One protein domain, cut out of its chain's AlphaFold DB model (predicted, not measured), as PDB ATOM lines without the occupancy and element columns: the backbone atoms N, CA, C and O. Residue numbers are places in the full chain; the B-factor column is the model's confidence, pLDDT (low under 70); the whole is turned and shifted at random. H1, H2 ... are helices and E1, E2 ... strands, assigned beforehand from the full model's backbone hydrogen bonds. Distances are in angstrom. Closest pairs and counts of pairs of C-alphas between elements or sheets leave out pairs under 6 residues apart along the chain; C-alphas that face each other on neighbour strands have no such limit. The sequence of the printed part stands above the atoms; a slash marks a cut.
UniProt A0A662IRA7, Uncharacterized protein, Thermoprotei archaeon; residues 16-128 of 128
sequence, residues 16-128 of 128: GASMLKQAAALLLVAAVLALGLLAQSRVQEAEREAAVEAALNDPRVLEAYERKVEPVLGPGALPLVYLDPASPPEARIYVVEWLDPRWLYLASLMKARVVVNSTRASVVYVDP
ATOM      1  N   GLY A  16      54.014 164.639  66.663       57.38
ATOM      2  CA  GLY A  16      53.660 164.558  65.237       57.38
ATOM      3  C   GLY A  16      54.857 164.326  64.309       57.38
ATOM      4  O   GLY A  16      54.776 163.524  63.384       57.38
ATOM      5  N   ALA A  17      56.005 164.951  64.595       61.22
ATOM      6  CA  ALA A  17      57.226 164.762  63.804       61.22
ATOM      7  C   ALA A  17      57.841 163.358  63.973       61.22
ATOM      8  O   ALA A  17      58.483 162.856  63.055       61.22
ATOM      9  N   SER A  18      57.644 162.714  65.132       73.25
ATOM     10  CA  SER A  18      58.082 161.332  65.372       73.25
ATOM     11  C   SER A  18      57.208 160.327  64.619       73.25
ATOM     12  O   SER A  18      57.738 159.437  63.959       73.25
ATOM     13  N   MET A  19      55.881 160.501  64.657       75.12
ATOM     14  CA  MET A  19      54.949 159.644  63.913       75.12
ATOM     15  C   MET A  19      55.113 159.792  62.396       75.12
ATOM     16  O   MET A  19      55.093 158.792  61.686       75.12
ATOM     17  N   LEU A  20      55.351 161.009  61.891       84.19
ATOM     18  CA  LEU A  20      55.576 161.242  60.461       84.19
ATOM     19  C   LEU A  20      56.849 160.542  59.957       84.19
ATOM     20  O   LEU A  20      56.845 159.939  58.889       84.19
ATOM     21  N   LYS A  21      57.931 160.570  60.747       84.19
ATOM     22  CA  LYS A  21      59.177 159.854  60.428       84.19
ATOM     23  C   LYS A  21      58.985 158.338  60.433       84.19
ATOM     24  O   LYS A  21      59.508 157.665  59.553       84.19
ATOM     25  N   GLN A  22      58.223 157.808  61.389       86.44
ATOM     26  CA  GLN A  22      57.892 156.381  61.443       86.44
ATOM     27  C   GLN A  22      57.016 155.958  60.258       86.44
ATOM     28  O   GLN A  22      57.304 154.946  59.629       86.44
ATOM     29  N   ALA A  23      56.007 156.753  59.897       89.50
ATOM     30  CA  ALA A  23      55.171 156.501  58.726       89.50
ATOM     31  C   ALA A  23      55.985 156.543  57.422       89.50
ATOM     32  O   ALA A  23      55.860 155.646  56.594       89.50
ATOM     33  N   ALA A  24      56.871 157.530  57.265       91.88
ATOM     34  CA  ALA A  24      57.770 157.615  56.115       91.88
ATOM     35  C   ALA A  24      58.728 156.412  56.040       91.88
ATOM     36  O   ALA A  24      58.936 155.859  54.963       91.88
ATOM     37  N   ALA A  25      59.269 155.967  57.179       92.19
ATOM     38  CA  ALA A  25      60.113 154.777  57.242       92.19
ATOM     39  C   ALA A  25      59.339 153.498  56.878       92.19
ATOM     40  O   ALA A  25      59.837 152.685  56.103       92.19
ATOM     41  N   LEU A  26      58.109 153.336  57.375       93.88
ATOM     42  CA  LEU A  26      57.247 152.200  57.032       93.88
ATOM     43  C   LEU A  26      56.890 152.177  55.544       93.88
ATOM     44  O   LEU A  26      56.954 151.120  54.922       93.88
ATOM     45  N   LEU A  27      56.568 153.333  54.958       95.69
ATOM     46  CA  LEU A  27      56.308 153.451  53.523       95.69
ATOM     47  C   LEU A  27      57.541 153.088  52.695       95.69
ATOM     48  O   LEU A  27      57.413 152.389  51.693       95.69
ATOM     49  N   LEU A  28      58.731 153.512  53.125       95.88
ATOM     50  CA  LEU A  28      59.976 153.154  52.453       95.88
ATOM     51  C   LEU A  28      60.220 151.639  52.497       95.88
ATOM     52  O   LEU A  28      60.526 151.042  51.469       95.88
ATOM     53  N   VAL A  29      60.037 151.006  53.658       95.44
ATOM     54  CA  VAL A  29      60.169 149.546  53.801       95.44
ATOM     55  C   VAL A  29      59.155 148.821  52.918       95.44
ATOM     56  O   VAL A  29      59.530 147.913  52.180       95.44
ATOM     57  N   ALA A  30      57.891 149.244  52.938       95.38
ATOM     58  CA  ALA A  30      56.851 148.665  52.094       95.38
ATOM     59  C   ALA A  30      57.178 148.811  50.599       95.38
ATOM     60  O   ALA A  30      56.999 147.860  49.841       95.38
ATOM     61  N   ALA A  31      57.712 149.960  50.177       95.88
ATOM     62  CA  ALA A  31      58.129 150.186  48.797       95.88
ATOM     63  C   ALA A  31      59.290 149.267  48.386       95.88
ATOM     64  O   ALA A  31      59.244 148.669  47.313       95.88
ATOM     65  N   VAL A  32      60.302 149.096  49.242       96.12
ATOM     66  CA  VAL A  32      61.424 148.176  48.981       96.12
ATOM     67  C   VAL A  32      60.939 146.729  48.884       96.12
ATOM     68  O   VAL A  32      61.336 146.015  47.967       96.12
ATOM     69  N   LEU A  33      60.042 146.305  49.779       95.62
ATOM     70  CA  LEU A  33      59.442 144.970  49.725       95.62
ATOM     71  C   LEU A  33      58.636 144.764  48.440       95.62
ATOM     72  O   LEU A  33      58.797 143.743  47.777       95.62
ATOM     73  N   ALA A  34      57.815 145.742  48.054       95.31
ATOM     74  CA  ALA A  34      57.040 145.680  46.820       95.31
ATOM     75  C   ALA A  34      57.947 145.580  45.583       95.31
ATOM     76  O   ALA A  34      57.694 144.761  44.703       95.31
ATOM     77  N   LEU A  35      59.036 146.355  45.533       95.12
ATOM     78  CA  LEU A  35      60.025 146.275  44.455       95.12
ATOM     79  C   LEU A  35      60.736 144.918  44.422       95.12
ATOM     80  O   LEU A  35      60.912 144.355  43.344       95.12
ATOM     81  N   GLY A  36      61.104 144.372  45.584       92.81
ATOM     82  CA  GLY A  36      61.701 143.039  45.685       92.81
ATOM     83  C   GLY A  36      60.767 141.943  45.165       92.81
ATOM     84  O   GLY A  36      61.184 141.110  44.362       92.81
ATOM     85  N   LEU A  37      59.488 141.989  45.550       93.88
ATOM     86  CA  LEU A  37      58.468 141.050  45.072       93.88
ATOM     87  C   LEU A  37      58.241 141.166  43.561       93.88
ATOM     88  O   LEU A  37      58.156 140.146  42.884       93.88
ATOM     89  N   LEU A  38      58.193 142.389  43.026       93.94
ATOM     90  CA  LEU A  38      58.060 142.627  41.585       93.94
ATOM     91  C   LEU A  38      59.267 142.101  40.803       93.94
ATOM     92  O   LEU A  38      59.103 141.474  39.759       93.94
ATOM     93  N   ALA A  39      60.486 142.327  41.293       90.00
ATOM     94  CA  ALA A  39      61.686 141.791  40.657       90.00
ATOM     95  C   ALA A  39      61.662 140.256  40.647       90.00
ATOM     96  O   ALA A  39      61.909 139.633  39.616       90.00
ATOM     97  N   GLN A  40      61.293 139.641  41.772       88.00
ATOM     98  CA  GLN A  40      61.193 138.191  41.882       88.00
ATOM     99  C   GLN A  40      60.097 137.606  40.982       88.00
ATOM    100  O   GLN A  40      60.326 136.572  40.353       88.00
ATOM    101  N   SER A  41      58.933 138.256  40.879       88.50
ATOM    102  CA  SER A  41      57.841 137.780  40.022       88.50
ATOM    103  C   SER A  41      58.237 137.800  38.548       88.50
ATOM    104  O   SER A  41      57.941 136.852  37.830       88.50
ATOM    105  N   ARG A  42      58.954 138.841  38.104       89.38
ATOM    106  CA  ARG A  42      59.459 138.944  36.725       89.38
ATOM    107  C   ARG A  42      60.496 137.879  36.398       89.38
ATOM    108  O   ARG A  42      60.446 137.301  35.320       89.38
ATOM    109  N   VAL A  43      61.406 137.596  37.328       88.19
ATOM    110  CA  VAL A  43      62.381 136.510  37.155       88.19
ATOM    111  C   VAL A  43      61.663 135.168  37.028       88.19
ATOM    112  O   VAL A  43      61.947 134.416  36.104       88.19
ATOM    113  N   GLN A  44      60.689 134.885  37.897       88.31
ATOM    114  CA  GLN A  44      59.920 133.641  37.818       88.31
ATOM    115  C   GLN A  44      59.089 133.535  36.535       88.31
ATOM    116  O   GLN A  44      58.940 132.438  36.008       88.31
ATOM    117  N   GLU A  45      58.538 134.642  36.039       91.31
ATOM    118  CA  GLU A  45      57.812 134.691  34.765       91.31
ATOM    119  C   GLU A  45      58.736 134.322  33.595       91.31
ATOM    120  O   GLU A  45      58.431 133.383  32.863       91.31
ATOM    121  N   ALA A  46      59.913 134.948  33.509       91.31
ATOM    122  CA  ALA A  46      60.914 134.633  32.491       91.31
ATOM    123  C   ALA A  46      61.413 133.178  32.579       91.31
ATOM    124  O   ALA A  46      61.578 132.508  31.562       91.31
ATOM    125  N   GLU A  47      61.621 132.653  33.790       92.62
ATOM    126  CA  GLU A  47      62.005 131.252  33.992       92.62
ATOM    127  C   GLU A  47      60.902 130.282  33.537       92.62
ATOM    128  O   GLU A  47      61.199 129.256  32.925       92.62
ATOM    129  N   ARG A  48      59.625 130.607  33.788       93.56
ATOM    130  CA  ARG A  48      58.484 129.808  33.310       93.56
ATOM    131  C   ARG A  48      58.403 129.808  31.790       93.56
ATOM    132  O   ARG A  48      58.203 128.746  31.212       93.56
ATOM    133  N   GLU A  49      58.567 130.963  31.152       94.31
ATOM    134  CA  GLU A  49      58.578 131.079  29.689       94.31
ATOM    135  C   GLU A  49      59.719 130.261  29.078       94.31
ATOM    136  O   GLU A  49      59.475 129.446  28.189       94.31
ATOM    137  N   ALA A  50      60.932 130.376  29.626       94.62
ATOM    138  CA  ALA A  50      62.080 129.582  29.191       94.62
ATOM    139  C   ALA A  50      61.848 128.071  29.373       94.62
ATOM    140  O   ALA A  50      62.271 127.270  28.538       94.62
ATOM    141  N   ALA A  51      61.159 127.662  30.446       95.69
ATOM    142  CA  ALA A  51      60.799 126.266  30.658       95.69
ATOM    143  C   ALA A  51      59.814 125.750  29.597       95.69
ATOM    144  O   ALA A  51      60.006 124.652  29.071       95.69
ATOM    145  N   VAL A  52      58.783 126.540  29.272       96.06
ATOM    146  CA  VAL A  52      57.822 126.219  28.204       96.06
ATOM    147  C   VAL A  52      58.540 126.113  26.868       96.06
ATOM    148  O   VAL A  52      58.376 125.117  26.173       96.06
ATOM    149  N   GLU A  53      59.353 127.108  26.521       95.81
ATOM    150  CA  GLU A  53      60.084 127.137  25.258       95.81
ATOM    151  C   GLU A  53      61.013 125.927  25.124       95.81
ATOM    152  O   GLU A  53      61.008 125.252  24.096       95.81
ATOM    153  N   ALA A  54      61.762 125.587  26.176       96.19
ATOM    154  CA  ALA A  54      62.622 124.409  26.166       96.19
ATOM    155  C   ALA A  54      61.826 123.103  26.024       96.19
ATOM    156  O   ALA A  54      62.260 122.210  25.302       96.19
ATOM    157  N   ALA A  55      60.668 122.983  26.680       96.44
ATOM    158  CA  ALA A  55      59.814 121.806  26.550       96.44
ATOM    159  C   ALA A  55      59.230 121.677  25.136       96.44
ATOM    160  O   ALA A  55      59.299 120.606  24.549       96.44
ATOM    161  N   LEU A  56      58.701 122.763  24.568       94.88
ATOM    162  CA  LEU A  56      58.076 122.760  23.241       94.88
ATOM    163  C   LEU A  56      59.067 122.524  22.093       94.88
ATOM    164  O   LEU A  56      58.648 122.158  21.002       94.88
ATOM    165  N   ASN A  57      60.366 122.716  22.327       95.75
ATOM    166  CA  ASN A  57      61.412 122.466  21.336       95.75
ATOM    167  C   ASN A  57      62.189 121.156  21.577       95.75
ATOM    168  O   ASN A  57      63.068 120.822  20.781       95.75
ATOM    169  N   ASP A  58      61.907 120.403  22.650       96.88
ATOM    170  CA  ASP A  58      62.566 119.115  22.900       96.88
ATOM    171  C   ASP A  58      61.894 117.996  22.081       96.88
ATOM    172  O   ASP A  58      60.695 117.748  22.247       96.88
ATOM    173  N   PRO A  59      62.642 117.258  21.237       96.38
ATOM    174  CA  PRO A  59      62.071 116.210  20.391       96.38
ATOM    175  C   PRO A  59      61.310 115.121  21.157       96.38
ATOM    176  O   PRO A  59      60.319 114.600  20.655       96.38
ATOM    177  N   ARG A  60      61.732 114.787  22.386       96.19
ATOM    178  CA  ARG A  60      61.078 113.751  23.204       96.19
ATOM    179  C   ARG A  60      59.720 114.220  23.714       96.19
ATOM    180  O   ARG A  60      58.807 113.414  23.873       96.19
ATOM    181  N   VAL A  61      59.602 115.516  24.005       96.62
ATOM    182  CA  VAL A  61      58.338 116.132  24.419       96.62
ATOM    183  C   VAL A  61      57.394 116.205  23.227       96.62
ATOM    184  O   VAL A  61      56.240 115.821  23.376       96.62
ATOM    185  N   LEU A  62      57.884 116.611  22.053       95.69
ATOM    186  CA  LEU A  62      57.092 116.648  20.818       95.69
ATOM    187  C   LEU A  62      56.528 115.265  20.453       95.69
ATOM    188  O   LEU A  62      55.325 115.133  20.247       95.69
ATOM    189  N   GLU A  63      57.353 114.215  20.486       95.50
ATOM    190  CA  GLU A  63      56.899 112.842  20.220       95.50
ATOM    191  C   GLU A  63      55.826 112.378  21.228       95.50
ATOM    192  O   GLU A  63      54.812 111.773  20.864       95.50
ATOM    193  N   ALA A  64      56.020 112.663  22.521       95.25
ATOM    194  CA  ALA A  64      55.038 112.326  23.549       95.25
ATOM    195  C   ALA A  64      53.731 113.125  23.390       95.25
ATOM    196  O   ALA A  64      52.647 112.569  23.593       95.25
ATOM    197  N   TYR A  65      53.836 114.395  22.995       95.81
ATOM    198  CA  TYR A  65      52.714 115.294  22.760       95.81
ATOM    199  C   TYR A  65      51.814 114.786  21.630       95.81
ATOM    200  O   TYR A  65      50.614 114.607  21.852       95.81
ATOM    201  N   GLU A  66      52.387 114.473  20.464       95.50
ATOM    202  CA  GLU A  66      51.654 113.937  19.305       95.50
ATOM    203  C   GLU A  66      50.927 112.629  19.654       95.50
ATOM    204  O   GLU A  66      49.807 112.369  19.213       95.50
ATOM    205  N   ARG A  67      51.539 111.797  20.505       94.75
ATOM    206  CA  ARG A  67      50.980 110.495  20.881       94.75
ATOM    207  C   ARG A  67      49.851 110.575  21.910       94.75
ATOM    208  O   ARG A  67      48.952 109.736  21.870       94.75
ATOM    209  N   LYS A  68      49.920 111.491  22.882       92.88
ATOM    210  CA  LYS A  68      49.021 111.484  24.056       92.88
ATOM    211  C   LYS A  68      48.203 112.749  24.253       92.88
ATOM    212  O   LYS A  68      47.075 112.658  24.732       92.88
ATOM    213  N   VAL A  69      48.758 113.910  23.920       94.81
ATOM    214  CA  VAL A  69      48.093 115.194  24.151       94.81
ATOM    215  C   VAL A  69      47.229 115.561  22.960       94.81
ATOM    216  O   VAL A  69      46.036 115.798  23.132       94.81
ATOM    217  N   GLU A  70      47.795 115.558  21.756       95.00
ATOM    218  CA  GLU A  70      47.088 115.978  20.545       95.00
ATOM    219  C   GLU A  70      45.793 115.184  20.277       95.00
ATOM    220  O   GLU A  70      44.768 115.814  20.011       95.00
ATOM    221  N   PRO A  71      45.736 113.846  20.454       94.12
ATOM    222  CA  PRO A  71      44.497 113.087  20.251       94.12
ATOM    223  C   PRO A  71      43.386 113.426  21.256       94.12
ATOM    224  O   PRO A  71      42.219 113.102  21.036       94.12
ATOM    225  N   VAL A  72      43.750 114.029  22.389       93.50
ATOM    226  CA  VAL A  72      42.855 114.308  23.514       93.50
ATOM    227  C   VAL A  72      42.420 115.773  23.538       93.50
ATOM    228  O   VAL A  72      41.231 116.047  23.712       93.50
ATOM    229  N   LEU A  73      43.366 116.699  23.371       92.69
ATOM    230  CA  LEU A  73      43.161 118.146  23.496       92.69
ATOM    231  C   LEU A  73      43.165 118.883  22.153       92.69
ATOM    232  O   LEU A  73      42.769 120.047  22.102       92.69
ATOM    233  N   GLY A  74      43.585 118.219  21.076       91.94
ATOM    234  CA  GLY A  74      43.824 118.839  19.780       91.94
ATOM    235  C   GLY A  74      45.191 119.528  19.680       91.94
ATOM    236  O   GLY A  74      45.931 119.627  20.665       91.94
ATOM    237  N   PRO A  75      45.540 120.006  18.475       90.38
ATOM    238  CA  PRO A  75      46.813 120.667  18.225       90.38
ATOM    239  C   PRO A  75      46.891 122.020  18.945       90.38
ATOM    240  O   PRO A  75      45.913 122.765  19.015       90.38
ATOM    241  N   GLY A  76      48.075 122.366  19.455       86.12
ATOM    242  CA  GLY A  76      48.335 123.661  20.096       86.12
ATOM    243  C   GLY A  76      47.847 123.789  21.544       86.12
ATOM    244  O   GLY A  76      47.832 124.892  22.087       86.12
ATOM    245  N   ALA A  77      47.460 122.685  22.192       90.81
ATOM    246  CA  ALA A  77      47.122 122.654  23.613       90.81
ATOM    247  C   ALA A  77      48.245 123.237  24.494       90.81
ATOM    248  O   ALA A  77      49.398 122.798  24.429       90.81
ATOM    249  N   LEU A  78      47.889 124.206  25.342       89.56
ATOM    250  CA  LEU A  78      48.824 124.904  26.223       89.56
ATOM    251  C   LEU A  78      49.090 124.112  27.515       89.56
ATOM    252  O   LEU A  78      48.136 123.620  28.125       89.56
ATOM    253  N   PRO A  79      50.351 124.020  27.975       94.44
ATOM    254  CA  PRO A  79      50.678 123.388  29.246       94.44
ATOM    255  C   PRO A  79      50.404 124.292  30.453       94.44
ATOM    256  O   PRO A  79      50.510 125.519  30.392       94.44
ATOM    257  N   LEU A  80      50.167 123.664  31.602       94.62
ATOM    258  CA  LEU A  80      50.353 124.268  32.915       94.62
ATOM    259  C   LEU A  80      51.838 124.211  33.294       94.62
ATOM    260  O   LEU A  80      52.482 123.177  33.140       94.62
ATOM    261  N   VAL A  81      52.370 125.300  33.853       95.94
ATOM    262  CA  VAL A  81      53.764 125.352  34.323       95.94
ATOM    263  C   VAL A  81      53.856 125.811  35.763       95.94
ATOM    264  O   VAL A  81      53.352 126.888  36.106       95.94
ATOM    265  N   TYR A  82      54.560 125.035  36.581       93.94
ATOM    266  CA  TYR A  82      54.806 125.336  37.987       93.94
ATOM    267  C   TYR A  82      56.236 124.976  38.403       93.94
ATOM    268  O   TYR A  82      56.885 124.131  37.790       93.94
ATOM    269  N   LEU A  83      56.737 125.640  39.446       92.50
ATOM    270  CA  LEU A  83      58.017 125.305  40.069       92.50
ATOM    271  C   LEU A  83      57.836 124.039  40.914       92.50
ATOM    272  O   LEU A  83      56.938 123.999  41.756       92.50
ATOM    273  N   ASP A  84      58.678 123.025  40.715       92.12
ATOM    274  CA  ASP A  84      58.704 121.845  41.577       92.12
ATOM    275  C   ASP A  84      59.116 122.289  42.993       92.12
ATOM    276  O   ASP A  84      60.236 122.787  43.166       92.12
ATOM    277  N   PRO A  85      58.244 122.134  44.008       85.12
ATOM    278  CA  PRO A  85      58.530 122.586  45.366       85.12
ATOM    279  C   PRO A  85      59.711 121.849  46.009       85.12
ATOM    280  O   PRO A  85      60.254 122.338  46.996       85.12
ATOM    281  N   ALA A  86      60.119 120.696  45.468       88.56
ATOM    282  CA  ALA A  86      61.293 119.960  45.921       88.56
ATOM    283  C   ALA A  86      62.611 120.453  45.285       88.56
ATOM    284  O   ALA A  86      63.672 119.906  45.588       88.56
ATOM    285  N   SER A  87      62.567 121.463  44.407       83.56
ATOM    286  CA  SER A  87      63.761 121.980  43.731       83.56
ATOM    287  C   SER A  87      64.717 122.683  44.697       83.56
ATOM    288  O   SER A  87      64.278 123.562  45.448       83.56
ATOM    289  N   PRO A  88      66.029 122.402  44.636       77.06
ATOM    290  CA  PRO A  88      67.011 123.190  45.366       77.06
ATOM    291  C   PRO A  88      67.132 124.615  44.774       77.06
ATOM    292  O   PRO A  88      66.946 124.796  43.566       77.06
ATOM    293  N   PRO A  89      67.458 125.646  45.582       70.31
ATOM    294  CA  PRO A  89      67.555 127.035  45.114       70.31
ATOM    295  C   PRO A  89      68.529 127.252  43.948       70.31
ATOM    296  O   PRO A  89      68.289 128.112  43.101       70.31
ATOM    297  N   GLU A  90      69.613 126.480  43.908       75.12
ATOM    298  CA  GLU A  90      70.670 126.522  42.896       75.12
ATOM    299  C   GLU A  90      70.292 125.868  41.556       75.12
ATOM    300  O   GLU A  90      70.950 126.125  40.547       75.12
ATOM    301  N   ALA A  91      69.242 125.044  41.523       79.88
ATOM    302  CA  ALA A  91      68.772 124.368  40.317       79.88
ATOM    303  C   ALA A  91      67.246 124.239  40.349       79.88
ATOM    304  O   ALA A  91      66.688 123.223  40.769       79.88
ATOM    305  N   ARG A  92      66.564 125.293  39.890       90.06
ATOM    306  CA  ARG A  92      65.103 125.315  39.802       90.06
ATOM    307  C   ARG A  92      64.627 124.344  38.732       90.06
ATOM    308  O   ARG A  92      65.041 124.428  37.574       90.06
ATOM    309  N   ILE A  93      63.733 123.442  39.120       94.44
ATOM    310  CA  ILE A  93      63.049 122.538  38.204       94.44
ATOM    311  C   ILE A  93      61.634 123.059  38.009       94.44
ATOM    312  O   ILE A  93      60.853 123.164  38.951       94.44
ATOM    313  N   TYR A  94      61.296 123.363  36.767       95.19
ATOM    314  CA  TYR A  94      59.938 123.651  36.346       95.19
ATOM    315  C   TYR A  94      59.305 122.385  35.792       95.19
ATOM    316  O   TYR A  94      59.919 121.655  35.012       95.19
ATOM    317  N   VAL A  95      58.070 122.121  36.194       96.44
ATOM    318  CA  VAL A  95      57.250 121.062  35.618       96.44
ATOM    319  C   VAL A  95      56.304 121.698  34.614       96.44
ATOM    320  O   VAL A  95      55.521 122.580  34.967       96.44
ATOM    321  N   VAL A  96      56.410 121.252  33.367       97.12
ATOM    322  CA  VAL A  96      55.530 121.608  32.254       97.12
ATOM    323  C   VAL A  96      54.592 120.428  32.033       97.12
ATOM    324  O   VAL A  96      55.035 119.332  31.700       97.12
ATOM    325  N   GLU A  97      53.307 120.622  32.285       96.06
ATOM    326  CA  GLU A  97      52.325 119.547  32.383       96.06
ATOM    327  C   GLU A  97      51.096 119.834  31.522       96.06
ATOM    328  O   GLU A  97      50.519 120.918  31.586       96.06
ATOM    329  N   TRP A  98      50.658 118.841  30.749       95.50
ATOM    330  CA  TRP A  98      49.400 118.898  30.006       95.50
ATOM    331  C   TRP A  98      48.347 118.083  30.744       95.50
ATOM    332  O   TRP A  98      48.562 116.914  31.066       95.50
ATOM    333  N   LEU A  99      47.208 118.712  31.014       94.12
ATOM    334  CA  LEU A  99      46.120 118.139  31.799       94.12
ATOM    335  C   LEU A  99      44.911 117.878  30.901       94.12
ATOM    336  O   LEU A  99      44.594 118.718  30.062       94.12
ATOM    337  N   ASP A 100      44.202 116.766  31.107       92.38
ATOM    338  CA  ASP A 100      42.898 116.547  30.471       92.38
ATOM    339  C   ASP A 100      41.798 117.284  31.265       92.38
ATOM    340  O   ASP A 100      41.470 116.868  32.383       92.38
ATOM    341  N   PRO A 101      41.196 118.361  30.719       86.44
ATOM    342  CA  PRO A 101      40.177 119.139  31.416       86.44
ATOM    343  C   PRO A 101      38.817 118.434  31.463       86.44
ATOM    344  O   PRO A 101      37.907 118.906  32.140       86.44
ATOM    345  N   ARG A 102      38.638 117.329  30.727       86.44
ATOM    346  CA  ARG A 102      37.367 116.591  30.660       86.44
ATOM    347  C   ARG A 102      37.173 115.667  31.859       86.44
ATOM    348  O   ARG A 102      36.072 115.167  32.075       86.44
ATOM    349  N   TRP A 103      38.232 115.417  32.621       81.38
ATOM    350  CA  TRP A 103      38.193 114.539  33.779       81.38
ATOM    351  C   TRP A 103      37.855 115.353  35.018       81.38
ATOM    352  O   TRP A 103      38.406 116.428  35.243       81.38
ATOM    353  N   LEU A 104      36.959 114.810  35.848       68.94
ATOM    354  CA  LEU A 104      36.530 115.445  37.100       68.94
ATOM    355  C   LEU A 104      37.723 115.770  38.019       68.94
ATOM    356  O   LEU A 104      37.694 116.738  38.775       68.94
ATOM    357  N   TYR A 105      38.775 114.958  37.914       74.69
ATOM    358  CA  TYR A 105      40.096 115.212  38.463       74.69
ATOM    359  C   TYR A 105      41.032 115.435  37.285       74.69
ATOM    360  O   TYR A 105      41.196 114.519  36.482       74.69
ATOM    361  N   LEU A 106      41.612 116.635  37.187       76.12
ATOM    362  CA  LEU A 106      42.589 116.984  36.156       76.12
ATOM    363  C   LEU A 106      43.692 115.925  36.130       76.12
ATOM    364  O   LEU A 106      44.553 115.880  37.010       76.12
ATOM    365  N   ALA A 107      43.611 115.035  35.147       85.75
ATOM    366  CA  ALA A 107      44.545 113.941  34.987       85.75
ATOM    367  C   ALA A 107      45.706 114.427  34.129       85.75
ATOM    368  O   ALA A 107      45.500 115.075  33.100       85.75
ATOM    369  N   SER A 108      46.923 114.100  34.554       90.56
ATOM    370  CA  SER A 108      48.102 114.368  33.746       90.56
ATOM    371  C   SER A 108      48.097 113.484  32.512       90.56
ATOM    372  O   SER A 108      48.046 112.259  32.633       90.56
ATOM    373  N   LEU A 109      48.151 114.106  31.339       93.50
ATOM    374  CA  LEU A 109      48.378 113.402  30.082       93.50
ATOM    375  C   LEU A 109      49.863 113.156  29.856       93.50
ATOM    376  O   LEU A 109      50.207 112.115  29.309       93.50
ATOM    377  N   MET A 110      50.700 114.118  30.254       95.00
ATOM    378  CA  MET A 110      52.158 114.030  30.238       95.00
ATOM    379  C   MET A 110      52.777 115.140  31.096       95.00
ATOM    380  O   MET A 110      52.185 116.216  31.264       95.00
ATOM    381  N   LYS A 111      54.012 114.921  31.562       95.88
ATOM    382  CA  LYS A 111      54.817 115.934  32.262       95.88
ATOM    383  C   LYS A 111      56.240 115.981  31.721       95.88
ATOM    384  O   LYS A 111      56.881 114.951  31.555       95.88
ATOM    385  N   ALA A 112      56.790 117.173  31.552       96.81
ATOM    386  CA  ALA A 112      58.208 117.389  31.310       96.81
ATOM    387  C   ALA A 112      58.819 118.147  32.492       96.81
ATOM    388  O   ALA A 112      58.273 119.150  32.949       96.81
ATOM    389  N   ARG A 113      59.960 117.676  32.996       95.50
ATOM    390  CA  ARG A 113      60.757 118.401  33.990       95.50
ATOM    391  C   ARG A 113      61.876 119.133  33.278       95.50
ATOM    392  O   ARG A 113      62.684 118.517  32.578       95.50
ATOM    393  N   VAL A 114      61.928 120.437  33.491       96.00
ATOM    394  CA  VAL A 114      62.861 121.348  32.844       96.00
ATOM    395  C   VAL A 114      63.694 122.020  33.914       96.00
ATOM    396  O   VAL A 114      63.165 122.697  34.790       96.00
ATOM    397  N   VAL A 115      65.006 121.835  33.854       94.56
ATOM    398  CA  VAL A 115      65.926 122.602  34.694       94.56
ATOM    399  C   VAL A 115      66.120 123.957  34.038       94.56
ATOM    400  O   VAL A 115      66.522 124.017  32.874       94.56
ATOM    401  N   VAL A 116      65.856 125.023  34.790       91.62
ATOM    402  CA  VAL A 116      66.125 126.401  34.378       91.62
ATOM    403  C   VAL A 116      67.183 126.983  35.302       91.62
ATOM    404  O   VAL A 116      67.045 126.979  36.524       91.62
ATOM    405  N   ASN A 117      68.260 127.480  34.705       85.50
ATOM    406  CA  ASN A 117      69.252 128.302  35.380       85.50
ATOM    407  C   ASN A 117      69.387 129.644  34.656       85.50
ATOM    408  O   ASN A 117      68.840 129.829  33.570       85.50
ATOM    409  N   SER A 118      70.165 130.565  35.224       71.38
ATOM    410  CA  SER A 118      70.336 131.943  34.740       71.38
ATOM    411  C   SER A 118      70.789 132.075  33.278       71.38
ATOM    412  O   SER A 118      70.816 133.183  32.752       71.38
ATOM    413  N   THR A 119      71.202 130.981  32.630       75.62
ATOM    414  CA  THR A 119      71.761 130.985  31.272       75.62
ATOM    415  C   THR A 119      71.137 129.975  30.319       75.62
ATOM    416  O   THR A 119      71.337 130.098  29.111       75.62
ATOM    417  N   ARG A 120      70.448 128.942  30.821       86.38
ATOM    418  CA  ARG A 120      69.963 127.814  30.014       86.38
ATOM    419  C   ARG A 120      68.709 127.194  30.620       86.38
ATOM    420  O   ARG A 120      68.601 127.066  31.838       86.38
ATOM    421  N   ALA A 121      67.832 126.721  29.740       92.06
ATOM    422  CA  ALA A 121      66.727 125.831  30.062       92.06
ATOM    423  C   ALA A 121      66.915 124.504  29.312       92.06
ATOM    424  O   ALA A 121      67.315 124.497  28.148       92.06
ATOM    425  N   SER A 122      66.686 123.375  29.983       94.31
ATOM    426  CA  SER A 122      66.852 122.048  29.373       94.31
ATOM    427  C   SER A 122      65.934 121.004  29.993       94.31
ATOM    428  O   SER A 122      65.791 120.952  31.217       94.31
ATOM    429  N   VAL A 123      65.341 120.154  29.155       95.00
ATOM    430  CA  VAL A 123      64.476 119.055  29.599       95.00
ATOM    431  C   VAL A 123      65.333 117.915  30.146       95.00
ATOM    432  O   VAL A 123      66.148 117.322  29.434       95.00
ATOM    433  N   VAL A 124      65.126 117.574  31.415       94.38
ATOM    434  CA  VAL A 124      65.861 116.496  32.095       94.38
ATOM    435  C   VAL A 124      65.065 115.202  32.186       94.38
ATOM    436  O   VAL A 124      65.651 114.129  32.299       94.38
ATOM    437  N   TYR A 125      63.738 115.285  32.115       94.00
ATOM    438  CA  TYR A 125      62.863 114.125  32.211       94.00
ATOM    439  C   TYR A 125      61.538 114.385  31.500       94.00
ATOM    440  O   TYR A 125      61.016 115.497  31.550       94.00
ATOM    441  N   VAL A 126      61.002 113.343  30.870       94.81
ATOM    442  CA  VAL A 126      59.664 113.326  30.276       94.81
ATOM    443  C   VAL A 126      58.951 112.117  30.869       94.81
ATOM    444  O   VAL A 126      59.418 110.993  30.695       94.81
ATOM    445  N   ASP A 127      57.875 112.369  31.605       90.44
ATOM    446  CA  ASP A 127      56.919 111.365  32.054       90.44
ATOM    447  C   ASP A 127      55.829 111.261  30.983       90.44
ATOM    448  O   ASP A 127      55.026 112.198  30.850       90.44
ATOM    449  N   PRO A 128      55.859 110.213  30.144       74.00
ATOM    450  CA  PRO A 128      54.896 110.050  29.077       74.00
ATOM    451  C   PRO A 128      53.529 109.719  29.644       74.00
ATOM    452  O   PRO A 128      53.335 108.673  30.302       74.00
TER     453      PRO A 128
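This is residues 16 to 128 of the 128 residues of an uncharacterized protein of Thermoprotei archaeon (UniProt A0A662IRA7). A strongly twisted sheet of four strands curls round the last part of one very long helix, H1, and the rest of that helix, residues 16 to 42, sticks out of the compact body as a long arm. H2 packs on the same face of the sheet, crosswise to H1, and short H3 follows at the edge of the body. The printed part has 113 residues, with three named helices and then four named strands along the chain; the sheet's order is E1, E2, E3, E4, all antiparallel, and the class is mixed, helices and strands. The whole is only just extended, close to loose, with a radius of gyration of the C-alphas of 20.0 A, and it spans 70 by 35 by 24 A.

Begin with the sheet: E1, residues 80 to 83, E2, residues 92 to 100, E3, residues 107 to 117, and E4, residues 120 to 127, form a meander, each strand the antiparallel neighbour of the one before, and each such pair is a hairpin. Look at N 82 and O 95, 3.1 A apart, between E1 and E2; at N 96 and O 112, 2.8 A, between E2 and E3; and at N 113 and O 125, 2.8 A, between E3 and E4. E3 bends by 63 degrees at residue 110. The sheet curls round H1, residues 16 to 56, at its residues 44 to 56; the closest C-alphas of H1 and E3 are those of Ala 51 and Val 114, 5.8 A apart. On the same face, H2, residues 59 to 68, lies over E3 and E4 at a height over the sheet of 9.1 A, and it runs along the strands, at 12 degrees to E3 on the local plane. H1 and H2 are close but not clearly touching, Ala 55 and Val 61 having the closest C-alphas at 6.2 A, and their lines are about perpendicular at 81 degrees. H3, residues 70 to 73, only grazes the sheet; its closest C-alpha pair with E2 is Leu 73 and Asp 100, 7.2 A. H1 and H3 are apart. In H1 and H2 every O i to N i+4 pair is within hydrogen-bond range; H3 is too short for such a pair.

Find C-alpha 16 at (53.660, 164.558, 65.237); from there H1 runs 59.4 A to C-alpha 56 at (58.076, 122.760, 23.241). H2 covers 14.4 A and H3 5.4 A. E1 measures 10.5 A, E2 25.6 A, E3 28.6 A and E4 21.1 A, the last ending at C-alpha 127 at (56.919, 111.365, 32.054).

The C-alphas of Gly 16 and Arg 67, the two farthest apart, are 70.0 A from each other. Without residues 16 to 42, which stand free, the body spans 36 by 27 by 20 A. The printed part has no cut, and no link is long. Look for low confidence, pLDDT under 70, at residues 16 to 17 and residue 104.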